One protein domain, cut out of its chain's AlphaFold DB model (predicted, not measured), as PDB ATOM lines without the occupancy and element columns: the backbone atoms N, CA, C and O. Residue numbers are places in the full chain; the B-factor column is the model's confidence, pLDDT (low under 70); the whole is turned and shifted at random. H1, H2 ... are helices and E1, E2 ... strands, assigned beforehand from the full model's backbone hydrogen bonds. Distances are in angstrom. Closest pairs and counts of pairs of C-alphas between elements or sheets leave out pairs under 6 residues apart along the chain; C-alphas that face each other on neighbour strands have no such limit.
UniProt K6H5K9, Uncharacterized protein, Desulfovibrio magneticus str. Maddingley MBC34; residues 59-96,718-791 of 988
ATOM      1  N   ASP A  59     139.955 179.132 113.810       57.72
ATOM      2  CA  ASP A  59     140.322 180.034 114.906       57.72
ATOM      3  C   ASP A  59     141.854 180.142 114.995       57.72
ATOM      4  O   ASP A  59     142.543 179.234 115.473       57.72
ATOM      5  N   LEU A  60     142.385 181.251 114.473       54.78
ATOM      6  CA  LEU A  60     143.812 181.573 114.484       54.78
ATOM      7  C   LEU A  60     144.230 182.378 115.716       54.78
ATOM      8  O   LEU A  60     145.405 182.730 115.817       54.78
ATOM      9  N   ASP A  61     143.336 182.609 116.680       60.00
ATOM     10  CA  ASP A  61     143.667 183.091 118.021       60.00
ATOM     11  C   ASP A  61     143.715 181.898 119.007       60.00
ATOM     12  O   ASP A  61     142.816 181.721 119.836       60.00
ATOM     13  N   PRO A  62     144.753 181.028 118.929       61.91
ATOM     14  CA  PRO A  62     144.768 179.755 119.633       61.91
ATOM     15  C   PRO A  62     144.654 179.946 121.140       61.91
ATOM     16  O   PRO A  62     145.325 180.780 121.751       61.91
ATOM     17  N   ARG A  63     143.844 179.099 121.775       60.66
ATOM     18  CA  ARG A  63     143.728 179.094 123.234       60.66
ATOM     19  C   ARG A  63     144.908 178.304 123.815       60.66
ATOM     20  O   ARG A  63     145.147 177.172 123.387       60.66
ATOM     21  N   PRO A  64     145.675 178.868 124.762       59.50
ATOM     22  CA  PRO A  64     146.855 178.196 125.287       59.50
ATOM     23  C   PRO A  64     146.460 177.073 126.258       59.50
ATOM     24  O   PRO A  64     145.832 177.315 127.294       59.50
ATOM     25  N   GLU A  65     146.827 175.838 125.926       61.59
ATOM     26  CA  GLU A  65     146.409 174.623 126.637       61.59
ATOM     27  C   GLU A  65     147.457 174.129 127.646       61.59
ATOM     28  O   GLU A  65     148.630 174.508 127.621       61.59
ATOM     29  N   GLY A  66     147.007 173.270 128.565       59.38
ATOM     30  CA  GLY A  66     147.835 172.699 129.624       59.38
ATOM     31  C   GLY A  66     148.220 173.682 130.736       59.38
ATOM     32  O   GLY A  66     147.935 174.882 130.699       59.38
ATOM     33  N   ALA A  67     148.875 173.144 131.766       60.38
ATOM     34  CA  ALA A  67     149.511 173.945 132.807       60.38
ATOM     35  C   ALA A  67     150.842 174.534 132.288       60.38
ATOM     36  O   ALA A  67     151.541 173.860 131.529       60.38
ATOM     37  N   PRO A  68     151.230 175.758 132.697       72.81
ATOM     38  CA  PRO A  68     152.474 176.378 132.246       72.81
ATOM     39  C   PRO A  68     153.700 175.577 132.707       72.81
ATOM     40  O   PRO A  68     153.915 175.357 133.902       72.81
ATOM     41  N   LEU A  69     154.538 175.182 131.750       71.31
ATOM     42  CA  LEU A  69     155.793 174.480 131.984       71.31
ATOM     43  C   LEU A  69     156.830 175.463 132.536       71.31
ATOM     44  O   LEU A  69     157.313 176.339 131.819       71.31
ATOM     45  N   ARG A  70     157.200 175.321 133.812       71.19
ATOM     46  CA  ARG A  70     158.325 176.070 134.389       71.19
ATOM     47  C   ARG A  70     159.641 175.541 133.825       71.19
ATOM     48  O   ARG A  70     159.989 174.384 134.049       71.19
ATOM     49  N   LEU A  71     160.376 176.404 133.133       70.44
ATOM     50  CA  LEU A  71     161.747 176.150 132.711       70.44
ATOM     51  C   LEU A  71     162.702 176.299 133.914       70.44
ATOM     52  O   LEU A  71     162.388 177.023 134.868       70.44
ATOM     53  N   PRO A  72     163.877 175.644 133.909       63.91
ATOM     54  CA  PRO A  72     164.823 175.761 135.012       63.91
ATOM     55  C   PRO A  72     165.481 177.149 134.973       63.91
ATOM     56  O   PRO A  72     166.305 177.419 134.106       63.91
ATOM     57  N   GLY A  73     165.126 178.044 135.902       58.72
ATOM     58  CA  GLY A  73     165.662 179.418 135.915       58.72
ATOM     59  C   GLY A  73     167.186 179.487 136.068       58.72
ATOM     60  O   GLY A  73     167.855 180.295 135.438       58.72
ATOM     61  N   ASP A  74     167.747 178.568 136.851       62.94
ATOM     62  CA  ASP A  74     169.138 178.598 137.306       62.94
ATOM     63  C   ASP A  74     170.203 178.240 136.241       62.94
ATOM     64  O   ASP A  74     171.378 178.141 136.596       62.94
ATOM     65  N   LEU A  75     169.861 178.007 134.968       65.75
ATOM     66  CA  LEU A  75     170.792 177.434 133.972       65.75
ATOM     67  C   LEU A  75     172.033 178.300 133.679       65.75
ATOM     68  O   LEU A  75     173.131 177.761 133.514       65.75
ATOM     69  N   PHE A  76     171.863 179.624 133.657       68.44
ATOM     70  CA  PHE A  76     172.851 180.586 133.141       68.44
ATOM     71  C   PHE A  76     173.506 181.473 134.220       68.44
ATOM     72  O   PHE A  76     174.365 182.297 133.923       68.44
ATOM     73  N   GLY A  77     173.118 181.304 135.489       59.16
ATOM     74  CA  GLY A  77     173.903 181.761 136.645       59.16
ATOM     75  C   GLY A  77     174.000 183.264 136.931       59.16
ATOM     76  O   GLY A  77     174.765 183.626 137.822       59.16
ATOM     77  N   ARG A  78     173.248 184.130 136.241       59.75
ATOM     78  CA  ARG A  78     173.196 185.584 136.494       59.75
ATOM     79  C   ARG A  78     171.778 186.027 136.847       59.75
ATOM     80  O   ARG A  78     170.822 185.443 136.356       59.75
ATOM     81  N   ASP A  79     171.650 187.098 137.632       63.59
ATOM     82  CA  ASP A  79     170.364 187.730 137.992       63.59
ATOM     83  C   ASP A  79     169.742 188.591 136.865       63.59
ATOM     84  O   ASP A  79     168.756 189.292 137.080       63.59
ATOM     85  N   GLN A  80     170.302 188.534 135.655       66.56
ATOM     86  CA  GLN A  80     169.845 189.259 134.467       66.56
ATOM     87  C   GLN A  80     169.208 188.297 133.458       66.56
ATOM     88  O   GLN A  80     169.550 187.114 133.422       66.56
ATOM     89  N   ALA A  81     168.278 188.798 132.641       75.62
ATOM     90  CA  ALA A  81     167.695 188.006 131.564       75.62
ATOM     91  C   ALA A  81     168.767 187.597 130.540       75.62
ATOM     92  O   ALA A  81     169.721 188.332 130.290       75.62
ATOM     93  N   VAL A  82     168.604 186.407 129.970       80.56
ATOM     94  CA  VAL A  82     169.535 185.814 129.011       80.56
ATOM     95  C   VAL A  82     168.914 185.880 127.634       80.56
ATOM     96  O   VAL A  82     167.880 185.260 127.397       80.56
ATOM     97  N   GLU A  83     169.547 186.621 126.737       85.94
ATOM     98  CA  GLU A  83     169.135 186.697 125.340       85.94
ATOM     99  C   GLU A  83     169.617 185.474 124.555       85.94
ATOM    100  O   GLU A  83     170.642 184.853 124.859       85.94
ATOM    101  N   GLY A  84     168.837 185.103 123.547       86.81
ATOM    102  CA  GLY A  84     169.097 183.960 122.690       86.81
ATOM    103  C   GLY A  84     168.041 183.831 121.602       86.81
ATOM    104  O   GLY A  84     167.155 184.678 121.452       86.81
ATOM    105  N   ARG A  85     168.137 182.758 120.823       89.12
ATOM    106  CA  ARG A  85     167.239 182.446 119.712       89.12
ATOM    107  C   ARG A  85     166.357 181.274 120.103       89.12
ATOM    108  O   ARG A  85     166.839 180.224 120.528       89.12
ATOM    109  N   LEU A  86     165.051 181.469 119.981       88.25
ATOM    110  CA  LEU A  86     164.062 180.460 120.321       88.25
ATOM    111  C   LEU A  86     163.750 179.617 119.082       88.25
ATOM    112  O   LEU A  86     163.522 180.155 118.000       88.25
ATOM    113  N   PHE A  87     163.704 178.299 119.246       88.38
ATOM    114  CA  PHE A  87     163.295 177.354 118.210       88.38
ATOM    115  C   PHE A  87     162.264 176.381 118.774       88.38
ATOM    116  O   PHE A  87     162.333 175.968 119.935       88.38
ATOM    117  N   VAL A  88     161.328 175.956 117.935       86.88
ATOM    118  CA  VAL A  88     160.319 174.955 118.281       86.88
ATOM    119  C   VAL A  88     160.349 173.823 117.265       86.88
ATOM    120  O   VAL A  88     160.397 174.059 116.061       86.88
ATOM    121  N   LYS A  89     160.338 172.580 117.744       86.19
ATOM    122  CA  LYS A  89     160.154 171.409 116.890       86.19
ATOM    123  C   LYS A  89     158.670 171.109 116.822       86.19
ATOM    124  O   LYS A  89     158.057 170.819 117.854       86.19
ATOM    125  N   ILE A  90     158.109 171.159 115.622       82.50
ATOM    126  CA  ILE A  90     156.702 170.844 115.367       82.50
ATOM    127  C   ILE A  90     156.587 169.652 114.419       82.50
ATOM    128  O   ILE A  90     157.430 169.454 113.549       82.50
ATOM    129  N   GLY A  91     155.536 168.858 114.612       80.00
ATOM    130  CA  GLY A  91     155.149 167.778 113.708       80.00
ATOM    131  C   GLY A  91     153.730 168.012 113.176       80.00
ATOM    132  O   GLY A  91     152.854 168.431 113.950       80.00
ATOM    133  N   PRO A  92     153.456 167.768 111.883       79.81
ATOM    134  CA  PRO A  92     152.123 167.930 111.321       79.81
ATOM    135  C   PRO A  92     151.172 166.865 111.878       79.81
ATOM    136  O   PRO A  92     151.472 165.668 111.872       79.81
ATOM    137  N   LYS A  93     149.980 167.279 112.322       83.62
ATOM    138  CA  LYS A  93     148.912 166.334 112.682       83.62
ATOM    139  C   LYS A  93     148.458 165.625 111.406       83.62
ATOM    140  O   LYS A  93     148.263 166.284 110.391       83.62
ATOM    141  N   LYS A  94     148.298 164.299 111.433       82.06
ATOM    142  CA  LYS A  94     147.901 163.496 110.260       82.06
ATOM    143  C   LYS A  94     146.482 162.957 110.407       82.06
ATOM    144  O   LYS A  94     146.063 162.588 111.503       82.06
ATOM    145  N   VAL A  95     145.761 162.883 109.293       82.31
ATOM    146  CA  VAL A  95     144.398 162.346 109.182       82.31
ATOM    147  C   VAL A  95     144.337 161.281 108.088       82.31
ATOM    148  O   VAL A  95     145.156 161.272 107.170       82.31
ATOM    149  N   LYS A  96     143.361 160.369 108.170       82.25
ATOM    150  CA  LYS A  96     143.140 159.351 107.130       82.25
ATOM    151  C   LYS A  96     142.250 159.917 106.031       82.25
ATOM    152  O   LYS A  96     141.030 159.924 106.177       82.25
ATOM    153  N   TRP A 718     149.181 179.042 103.070       77.19
ATOM    154  CA  TRP A 718     149.582 178.291 104.271       77.19
ATOM    155  C   TRP A 718     150.795 178.909 104.969       77.19
ATOM    156  O   TRP A 718     150.891 178.810 106.193       77.19
ATOM    157  N   ARG A 719     151.680 179.599 104.232       78.81
ATOM    158  CA  ARG A 719     152.737 180.423 104.837       78.81
ATOM    159  C   ARG A 719     152.154 181.448 105.807       78.81
ATOM    160  O   ARG A 719     152.671 181.567 106.914       78.81
ATOM    161  N   ASP A 720     151.104 182.165 105.419       77.81
ATOM    162  CA  ASP A 720     150.537 183.251 106.231       77.81
ATOM    163  C   ASP A 720     149.856 182.690 107.489       77.81
ATOM    164  O   ASP A 720     150.052 183.201 108.594       77.81
ATOM    165  N   VAL A 721     149.151 181.561 107.342       76.25
ATOM    166  CA  VAL A 721     148.570 180.793 108.459       76.25
ATOM    167  C   VAL A 721     149.647 180.314 109.440       76.25
ATOM    168  O   VAL A 721     149.480 180.451 110.651       76.25
ATOM    169  N   PHE A 722     150.763 179.769 108.946       77.25
ATOM    170  CA  PHE A 722     151.863 179.318 109.802       77.25
ATOM    171  C   PHE A 722     152.640 180.486 110.437       77.25
ATOM    172  O   PHE A 722     153.145 180.339 111.547       77.25
ATOM    173  N   ALA A 723     152.727 181.634 109.761       77.31
ATOM    174  CA  ALA A 723     153.424 182.827 110.237       77.31
ATOM    175  C   ALA A 723     152.686 183.541 111.380       77.31
ATOM    176  O   ALA A 723     153.321 184.058 112.300       77.31
ATOM    177  N   ALA A 724     151.351 183.582 111.309       73.50
ATOM    178  CA  ALA A 724     150.510 184.416 112.165       73.50
ATOM    179  C   ALA A 724     150.093 183.776 113.502       73.50
ATOM    180  O   ALA A 724     149.523 184.475 114.343       73.50
ATOM    181  N   ALA A 725     150.334 182.478 113.716       75.19
ATOM    182  CA  ALA A 725     149.941 181.760 114.933       75.19
ATOM    183  C   ALA A 725     151.102 181.659 115.951       75.19
ATOM    184  O   ALA A 725     152.158 181.121 115.604       75.19
ATOM    185  N   PRO A 726     150.948 182.112 117.215       79.12
ATOM    186  CA  PRO A 726     151.946 181.882 118.248       79.12
ATOM    187  C   PRO A 726     151.971 180.400 118.615       79.12
ATOM    188  O   PRO A 726     150.932 179.749 118.719       79.12
ATOM    189  N   LEU A 727     153.174 179.862 118.811       82.56
ATOM    190  CA  LEU A 727     153.391 178.440 119.105       82.56
ATOM    191  C   LEU A 727     153.703 178.212 120.588       82.56
ATOM    192  O   LEU A 727     153.357 177.173 121.159       82.56
ATOM    193  N   VAL A 728     154.301 179.213 121.239       84.81
ATOM    194  CA  VAL A 728     154.574 179.224 122.678       84.81
ATOM    195  C   VAL A 728     154.504 180.648 123.233       84.81
ATOM    196  O   VAL A 728     155.002 181.587 122.618       84.81
ATOM    197  N   SER A 729     153.914 180.800 124.415       85.62
ATOM    198  CA  SER A 729     154.071 181.981 125.265       85.62
ATOM    199  C   SER A 729     155.235 181.738 126.218       85.62
ATOM    200  O   SER A 729     155.224 180.740 126.944       85.62
ATOM    201  N   LEU A 730     156.247 182.604 126.215       82.94
ATOM    202  CA  LEU A 730     157.459 182.476 127.019       82.94
ATOM    203  C   LEU A 730     157.610 183.699 127.925       82.94
ATOM    204  O   LEU A 730     157.775 184.820 127.459       82.94
ATOM    205  N   GLY A 731     157.494 183.498 129.238       74.62
ATOM    206  CA  GLY A 731     157.549 184.595 130.216       74.62
ATOM    207  C   GLY A 731     156.395 185.609 130.125       74.62
ATOM    208  O   GLY A 731     156.452 186.631 130.800       74.62
ATOM    209  N   GLY A 732     155.356 185.327 129.330       76.94
ATOM    210  CA  GLY A 732     154.261 186.254 129.017       76.94
ATOM    211  C   GLY A 732     154.392 186.954 127.658       76.94
ATOM    212  O   GLY A 732     153.489 187.694 127.281       76.94
ATOM    213  N   THR A 733     155.475 186.713 126.913       83.19
ATOM    214  CA  THR A 733     155.632 187.145 125.518       83.19
ATOM    215  C   THR A 733     155.231 186.010 124.578       83.19
ATOM    216  O   THR A 733     155.758 184.904 124.680       83.19
ATOM    217  N   ASP A 734     154.309 186.271 123.653       86.06
ATOM    218  CA  ASP A 734     153.857 185.276 122.679       86.06
ATOM    219  C   ASP A 734     154.783 185.237 121.459       86.06
ATOM    220  O   ASP A 734     155.008 186.246 120.792       86.06
ATOM    221  N   HIS A 735     155.314 184.050 121.158       85.19
ATOM    222  CA  HIS A 735     156.258 183.825 120.070       85.19
ATOM    223  C   HIS A 735     155.601 183.072 118.906       85.19
ATOM    224  O   HIS A 735     155.214 181.903 119.034       85.19
ATOM    225  N   ALA A 736     155.521 183.745 117.757       84.38
ATOM    226  CA  ALA A 736     155.130 183.194 116.460       84.38
ATOM    227  C   ALA A 736     156.355 183.084 115.523       84.38
ATOM    228  O   ALA A 736     157.363 183.752 115.765       84.38
ATOM    229  N   PRO A 737     156.307 182.269 114.452       77.69
ATOM    230  CA  PRO A 737     157.456 182.081 113.558       77.69
ATOM    231  C   PRO A 737     157.829 183.310 112.722       77.69
ATOM    232  O   PRO A 737     158.971 183.423 112.278       77.69
ATOM    233  N   GLY A 738     156.876 184.214 112.468       79.06
ATOM    234  CA  GLY A 738     157.043 185.254 111.453       79.06
ATOM    235  C   GLY A 738     157.058 184.664 110.037       79.06
ATOM    236  O   GLY A 738     156.512 183.591 109.793       79.06
ATOM    237  N   SER A 739     157.658 185.366 109.077       78.00
ATOM    238  CA  SER A 739     157.656 184.973 107.661       78.00
ATOM    239  C   SER A 739     158.426 183.667 107.402       78.00
ATOM    240  O   SER A 739     159.652 183.603 107.485       78.00
ATOM    241  N   ILE A 740     157.698 182.614 107.020       75.00
ATOM    242  CA  ILE A 740     158.259 181.293 106.703       75.00
ATOM    243  C   ILE A 740     158.551 181.185 105.202       75.00
ATOM    244  O   ILE A 740     157.671 181.395 104.373       75.00
ATOM    245  N   ALA A 741     159.777 180.809 104.836       79.50
ATOM    246  CA  ALA A 741     160.128 180.504 103.448       79.50
ATOM    247  C   ALA A 741     159.495 179.179 102.976       79.50
ATOM    248  O   ALA A 741     159.437 178.218 103.749       79.50
ATOM    249  N   GLU A 742     159.108 179.099 101.698       73.44
ATOM    250  CA  GLU A 742     158.483 177.922 101.064       73.44
ATOM    251  C   GLU A 742     159.231 176.617 101.387       73.44
ATOM    252  O   GLU A 742     158.646 175.675 101.914       73.44
ATOM    253  N   ALA A 743     160.553 176.588 101.184       77.44
ATOM    254  CA  ALA A 743     161.385 175.416 101.457       77.44
ATOM    255  C   ALA A 743     161.350 174.953 102.929       77.44
ATOM    256  O   ALA A 743     161.606 173.783 103.210       77.44
ATOM    257  N   THR A 744     161.041 175.835 103.884       78.44
ATOM    258  CA  THR A 744     160.823 175.463 105.292       78.44
ATOM    259  C   THR A 744     159.401 174.949 105.511       78.44
ATOM    260  O   THR A 744     159.241 173.922 106.163       78.44
ATOM    261  N   ALA A 745     158.383 175.570 104.908       73.69
ATOM    262  CA  ALA A 745     157.011 175.057 104.945       73.69
ATOM    263  C   ALA A 745     156.901 173.646 104.322       73.69
ATOM    264  O   ALA A 745     156.280 172.757 104.902       73.69
ATOM    265  N   ALA A 746     157.604 173.399 103.214       72.00
ATOM    266  CA  ALA A 746     157.707 172.087 102.585       72.00
ATOM    267  C   ALA A 746     158.371 171.040 103.500       72.00
ATOM    268  O   ALA A 746     157.832 169.940 103.654       72.00
ATOM    269  N   ARG A 747     159.487 171.380 104.173       75.31
ATOM    270  CA  ARG A 747     160.134 170.467 105.138       75.31
ATOM    271  C   ARG A 747     159.208 170.098 106.297       75.31
ATOM    272  O   ARG A 747     159.147 168.919 106.637       75.31
ATOM    273  N   LEU A 748     158.441 171.058 106.827       69.69
ATOM    274  CA  LEU A 748     157.441 170.832 107.884       69.69
ATOM    275  C   LEU A 748     156.324 169.855 107.477       69.69
ATOM    276  O   LEU A 748     155.773 169.162 108.331       69.69
ATOM    277  N   GLY A 749     155.984 169.774 106.188       66.56
ATOM    278  CA  GLY A 749     155.063 168.758 105.673       66.56
ATOM    279  C   GLY A 749     155.684 167.357 105.586       66.56
ATOM    280  O   GLY A 749     154.978 166.362 105.760       66.56
ATOM    281  N   SER A 750     156.997 167.271 105.335       66.12
ATOM    282  CA  SER A 750     157.714 166.005 105.112       66.12
ATOM    283  C   SER A 750     158.326 165.371 106.366       66.12
ATOM    284  O   SER A 750     158.447 164.148 106.429       66.12
ATOM    285  N   ALA A 751     158.740 166.178 107.348       63.28
ATOM    286  CA  ALA A 751     159.517 165.743 108.507       63.28
ATOM    287  C   ALA A 751     159.267 166.637 109.733       63.28
ATOM    288  O   ALA A 751     158.932 167.812 109.599       63.28
ATOM    289  N   ASP A 752     159.493 166.096 110.934       71.31
ATOM    290  CA  ASP A 752     159.447 166.884 112.170       71.31
ATOM    291  C   ASP A 752     160.711 167.773 112.264       71.31
ATOM    292  O   ASP A 752     161.753 167.339 112.772       71.31
ATOM    293  N   ASP A 753     160.640 169.000 111.751       79.94
ATOM    294  CA  ASP A 753     161.764 169.948 111.657       79.94
ATOM    295  C   ASP A 753     161.741 171.024 112.768       79.94
ATOM    296  O   ASP A 753     160.749 171.194 113.485       79.94
ATOM    297  N   TRP A 754     162.855 171.741 112.932       85.19
ATOM    298  CA  TRP A 754     162.984 172.881 113.841       85.19
ATOM    299  C   TRP A 754     162.654 174.199 113.137       85.19
ATOM    300  O   TRP A 754     163.247 174.551 112.119       85.19
ATOM    301  N   LEU A 755     161.741 174.964 113.730       85.44
ATOM    302  CA  LEU A 755     161.287 176.257 113.237       85.44
ATOM    303  C   LEU A 755     161.768 177.377 114.184       85.44
ATOM    304  O   LEU A 755     161.498 177.290 115.386       85.44
ATOM    305  N   PRO A 756     162.486 178.411 113.703       86.12
ATOM    306  CA  PRO A 756     162.851 179.557 114.531       86.12
ATOM    307  C   PRO A 756     161.618 180.389 114.906       86.12
ATOM    308  O   PRO A 756     160.682 180.527 114.125       86.12
ATOM    309  N   LEU A 757     161.659 180.975 116.101       85.94
ATOM    310  CA  LEU A 757     160.645 181.858 116.689       85.94
ATOM    311  C   LEU A 757     161.220 183.248 117.041       85.94
ATOM    312  O   LEU A 757     160.716 183.950 117.921       85.94
ATOM    313  N   GLY A 758     162.317 183.622 116.377       86.25
ATOM    314  CA  GLY A 758     163.035 184.875 116.599       86.25
ATOM    315  C   GLY A 758     163.900 184.895 117.865       86.25
ATOM    316  O   GLY A 758     164.285 183.859 118.417       86.25
ATOM    317  N   SER A 759     164.250 186.106 118.294       87.38
ATOM    318  CA  SER A 759     164.946 186.372 119.555       87.38
ATOM    319  C   SER A 759     163.999 186.247 120.748       87.38
ATOM    320  O   SER A 759     162.848 186.680 120.682       87.38
ATOM    321  N   ALA A 760     164.497 185.721 121.864       85.88
ATOM    322  CA  ALA A 760     163.783 185.679 123.134       85.88
ATOM    323  C   ALA A 760     164.739 185.948 124.305       85.88
ATOM    324  O   ALA A 760     165.922 185.615 124.242       85.88
ATOM    325  N   ALA A 761     164.207 186.513 125.388       82.31
ATOM    326  CA  ALA A 761     164.939 186.734 126.630       82.31
ATOM    327  C   ALA A 761     164.390 185.806 127.724       82.31
ATOM    328  O   ALA A 761     163.244 185.944 128.151       82.31
ATOM    329  N   LEU A 762     165.197 184.854 128.198       77.75
ATOM    330  CA  LEU A 762     164.846 184.016 129.344       77.75
ATOM    331  C   LEU A 762     165.125 184.780 130.649       77.75
ATOM    332  O   LEU A 762     166.292 185.044 130.946       77.75
ATOM    333  N   PRO A 763     164.111 185.127 131.467       70.12
ATOM    334  CA  PRO A 763     164.347 185.777 132.751       70.12
ATOM    335  C   PRO A 763     165.123 184.865 133.711       70.12
ATOM    336  O   PRO A 763     164.837 183.671 133.825       70.12
ATOM    337  N   ALA A 764     166.049 185.466 134.464       62.53
ATOM    338  CA  ALA A 764     166.991 184.814 135.382       62.53
ATOM    339  C   ALA A 764     166.386 183.812 136.385       62.53
ATOM    340  O   ALA A 764     167.094 182.965 136.926       62.53
ATOM    341  N   LYS A 765     165.090 183.935 136.699       66.31
ATOM    342  CA  LYS A 765     164.402 183.133 137.717       66.31
ATOM    343  C   LYS A 765     163.024 182.691 137.227       66.31
ATOM    344  O   LYS A 765     162.041 183.407 137.372       66.31
ATOM    345  N   GLY A 766     162.956 181.462 136.715       66.38
ATOM    346  CA  GLY A 766     161.709 180.700 136.593       66.38
ATOM    347  C   GLY A 766     160.790 181.105 135.441       66.38
ATOM    348  O   GLY A 766     159.585 181.227 135.651       66.38
ATOM    349  N   ALA A 767     161.335 181.267 134.232       70.25
ATOM    350  CA  ALA A 767     160.534 181.437 133.020       70.25
ATOM    351  C   ALA A 767     159.475 180.325 132.869       70.25
ATOM    352  O   ALA A 767     159.763 179.144 133.065       70.25
ATOM    353  N   THR A 768     158.256 180.689 132.478       78.31
ATOM    354  CA  THR A 768     157.196 179.742 132.105       78.31
ATOM    355  C   THR A 768     157.006 179.714 130.598       78.31
ATOM    356  O   THR A 768     156.809 180.769 129.998       78.31
ATOM    357  N   ALA A 769     156.993 178.516 130.020       80.44
ATOM    358  CA  ALA A 769     156.527 178.248 128.668       80.44
ATOM    359  C   ALA A 769     155.078 177.727 128.717       80.44
ATOM    360  O   ALA A 769     154.769 176.822 129.494       80.44
ATOM    361  N   ARG A 770     154.180 178.264 127.890       84.38
ATOM    362  CA  ARG A 770     152.809 177.757 127.722       84.38
ATOM    363  C   ARG A 770     152.544 177.533 126.240       84.38
ATOM    364  O   ARG A 770     152.742 178.445 125.445       84.38
ATOM    365  N   PHE A 771     152.147 176.323 125.866       82.94
ATOM    366  CA  PHE A 771     151.995 175.948 124.462       82.94
ATOM    367  C   PHE A 771     150.591 176.260 123.949       82.94
ATOM    368  O   PHE A 771     149.597 176.119 124.666       82.94
ATOM    369  N   PHE A 772     150.521 176.691 122.696       77.56
ATOM    370  CA  PHE A 772     149.270 177.021 122.033       77.56
ATOM    371  C   PHE A 772     148.693 175.800 121.313       77.56
ATOM    372  O   PHE A 772     149.405 175.074 120.615       77.56
ATOM    373  N   ALA A 773     147.396 175.549 121.498       72.06
ATOM    374  CA  ALA A 773     146.709 174.463 120.815       72.06
ATOM    375  C   ALA A 773     146.378 174.865 119.375       72.06
ATOM    376  O   ALA A 773     145.825 175.935 119.139       72.06
ATOM    377  N   HIS A 774     146.697 174.000 118.412       72.06
ATOM    378  CA  HIS A 774     146.521 174.296 116.991       72.06
ATOM    379  C   HIS A 774     145.931 173.094 116.234       72.06
ATOM    380  O   HIS A 774     146.340 171.960 116.512       72.06
ATOM    381  N   PRO A 775     144.998 173.273 115.278       70.62
ATOM    382  CA  PRO A 775     144.395 172.156 114.543       70.62
ATOM    383  C   PRO A 775     145.392 171.401 113.650       70.62
ATOM    384  O   PRO A 775     145.284 170.182 113.516       70.62
ATOM    385  N   TRP A 776     146.393 172.084 113.084       76.62
ATOM    386  CA  TRP A 776     147.217 171.535 111.996       76.62
ATOM    387  C   TRP A 776     148.527 170.852 112.425       76.62
ATOM    388  O   TRP A 776     149.043 170.005 111.696       76.62
ATOM    389  N   PHE A 777     149.061 171.169 113.606       76.38
ATOM    390  CA  PHE A 777     150.343 170.638 114.094       76.38
ATOM    391  C   PHE A 777     150.353 170.440 115.616       76.38
ATOM    392  O   PHE A 777     149.437 170.866 116.322       76.38
ATOM    393  N   GLY A 778     151.381 169.758 116.120       75.19
ATOM    394  CA  GLY A 778     151.693 169.654 117.545       75.19
ATOM    395  C   GLY A 778     153.139 170.059 117.827       75.19
ATOM    396  O   GLY A 778     154.032 169.756 117.037       75.19
ATOM    397  N   VAL A 779     153.370 170.727 118.960       78.50
ATOM    398  CA  VAL A 779     154.718 171.028 119.464       78.50
ATOM    399  C   VAL A 779     155.299 169.780 120.128       78.50
ATOM    400  O   VAL A 779     154.703 169.234 121.052       78.50
ATOM    401  N   ALA A 780     156.461 169.336 119.650       77.75
ATOM    402  CA  ALA A 780     157.161 168.148 120.136       77.75
ATOM    403  C   ALA A 780     158.355 168.487 121.045       77.75
ATOM    404  O   ALA A 780     158.652 167.735 121.972       77.75
ATOM    405  N   ALA A 781     159.044 169.607 120.795       79.94
ATOM    406  CA  ALA A 781     160.135 170.096 121.638       79.94
ATOM    407  C   ALA A 781     160.343 171.613 121.482       79.94
ATOM    408  O   ALA A 781     159.870 172.225 120.526       79.94
ATOM    409  N   LEU A 782     161.095 172.202 122.410       85.31
ATOM    410  CA  LEU A 782     161.522 173.601 122.401       85.31
ATOM    411  C   LEU A 782     163.033 173.643 122.657       85.31
ATOM    412  O   LEU A 782     163.541 172.897 123.494       85.31
ATOM    413  N   CYS A 783     163.743 174.497 121.925       85.56
ATOM    414  CA  CYS A 783     165.179 174.715 122.036       85.56
ATOM    415  C   CYS A 783     165.446 176.218 122.179       85.56
ATOM    416  O   CYS A 783     164.737 177.041 121.603       85.56
ATOM    417  N   PHE A 784     166.454 176.567 122.972       85.56
ATOM    418  CA  PHE A 784     166.898 177.939 123.178       85.56
ATOM    419  C   PHE A 784     168.414 177.982 122.972       85.56
ATOM    420  O   PHE A 784     169.168 177.402 123.753       85.56
ATOM    421  N   GLU A 785     168.831 178.615 121.882       86.06
ATOM    422  CA  GLU A 785     170.222 178.785 121.462       86.06
ATOM    423  C   GLU A 785     170.760 180.097 122.049       86.06
ATOM    424  O   GLU A 785     170.146 181.147 121.882       86.06
ATOM    425  N   THR A 786     171.884 180.055 122.764       83.62
ATOM    426  CA  THR A 786     172.515 181.245 123.355       83.62
ATOM    427  C   THR A 786     174.000 180.998 123.599       83.62
ATOM    428  O   THR A 786     174.395 179.887 123.958       83.62
ATOM    429  N   ASP A 787     174.811 182.045 123.460       82.12
ATOM    430  CA  ASP A 787     176.241 182.036 123.787       82.12
ATOM    431  C   ASP A 787     176.505 182.135 125.305       82.12
ATOM    432  O   ASP A 787     177.650 182.066 125.762       82.12
ATOM    433  N   ALA A 788     175.456 182.305 126.121       76.31
ATOM    434  CA  ALA A 788     175.579 182.381 127.570       76.31
ATOM    435  C   ALA A 788     176.105 181.052 128.162       76.31
ATOM    436  O   ALA A 788     175.516 179.992 127.928       76.31
ATOM    437  N   PRO A 789     177.182 181.073 128.977       71.44
ATOM    438  CA  PRO A 789     177.851 179.857 129.425       71.44
ATOM    439  C   PRO A 789     176.948 179.009 130.330       71.44
ATOM    440  O   PRO A 789     176.673 179.357 131.480       71.44
ATOM    441  N   LEU A 790     176.525 177.854 129.816       67.94
ATOM    442  CA  LEU A 790     175.730 176.881 130.558       67.94
ATOM    443  C   LEU A 790     176.508 176.337 131.758       67.94
ATOM    444  O   LEU A 790     177.563 175.713 131.613       67.94
ATOM    445  N   HIS A 791     175.941 176.462 132.958       68.25
ATOM    446  CA  HIS A 791     176.473 175.766 134.123       68.25
ATOM    447  C   HIS A 791     176.137 174.270 134.046       68.25
ATOM    448  O   HIS A 791     175.189 173.795 134.670       68.25
TER     449      HIS A 791
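AT A GLANCE: This is residues 59 to 96 and 718 to 791 of the 988 residues of an uncharacterized protein of Desulfovibrio magneticus str. Maddingley MBC34 (UniProt K6H5K9). Picture a small two-layer sandwich: a larger, strongly twisted sheet of long strands, E5, E1 and E7, faces a smaller sheet of short strands, E4, E3 and E6. The short helix H2 packs at the end of the larger sheet near Pro 92 and Asp 753, with H1 near H2, and E1 runs on into E2. The printed part has 112 residues, with two named helices and seven named strands in the order E1 E2 H1 E3 E4 H2 E5 E6 E7. The sheets run E5 - E1 - E7 and E4 - E3 - E6, both antiparallel, and the class is mixed, helices and strands. The whole is compact, with a radius of gyration of the C-alphas of 14.6 A, but elongated, spanning 48 by 28 by 21 A.

IN THESE COORDINATES: Find C-alpha 82 at (169.535, 185.814, 129.011); from there E1, residues 82 to 92, runs 30.6 A to C-alpha 92 at (152.123, 167.930, 111.321). Beside it look for E5, residues 753 to 762, 22.8 A, and E7, residues 777 to 785, 22.7 A, which ends at C-alpha 785 at (170.222, 178.785, 121.462). The smaller sheet holds E3, residues 728 to 730, E4, residues 733 to 735, and E6, residues 768 to 771. The others are E2, residues 94 to 96, H1, residues 718 to 724, and H2, residues 742 to 750, 12.6 A.

HOW THE PARTS SIT: Start at E1, the inner strand. N 87 and O 783 are 2.9 A apart toward E7, and N 757 and O 86 are 2.8 A apart toward E5. E5 bends by 78 degrees at residue 759, and E7 by 60 degrees at residue 780. The two sheets form a sandwich, two sheets face to face, 9.5 A centre to centre where they face. In the smaller sheet E3 and E4 form a hairpin, with N 730 and O 733 2.8 A apart, and N 729 and O 770 are 2.8 A apart between E3 and E6. H2 is on the larger sheet at a height of 9.0 A; its closest C-alphas to E1 are those of Gly 749 and Pro 92, 6.4 A apart. H1 is on neither sheet; it is close to but not clearly touching H2, about perpendicular at 79 degrees, the closest C-alphas being those of Arg 719 and Ala 745, 6.9 A apart. In H1 and H2 every O i to N i+4 pair is within hydrogen-bond range.

THE WHOLE: The C-alphas farthest apart, those of Asp 79 and Lys 96, are 50.0 A apart. Residues 97 to 717 are not printed, and C-alphas 96 and 718 are 20.2 A apart across that cut. Residues 59 to 81 hold no named element, but residues 69 to 70 pair antiparallel with residues 768 to 769 of E6. Of the links printed whole, none is long. The mean pLDDT of the printed part is 75.7; look for values under 70 at residues 59 to 67, 72 to 80, 748 to 751, 764 to 766 and 790 to 791.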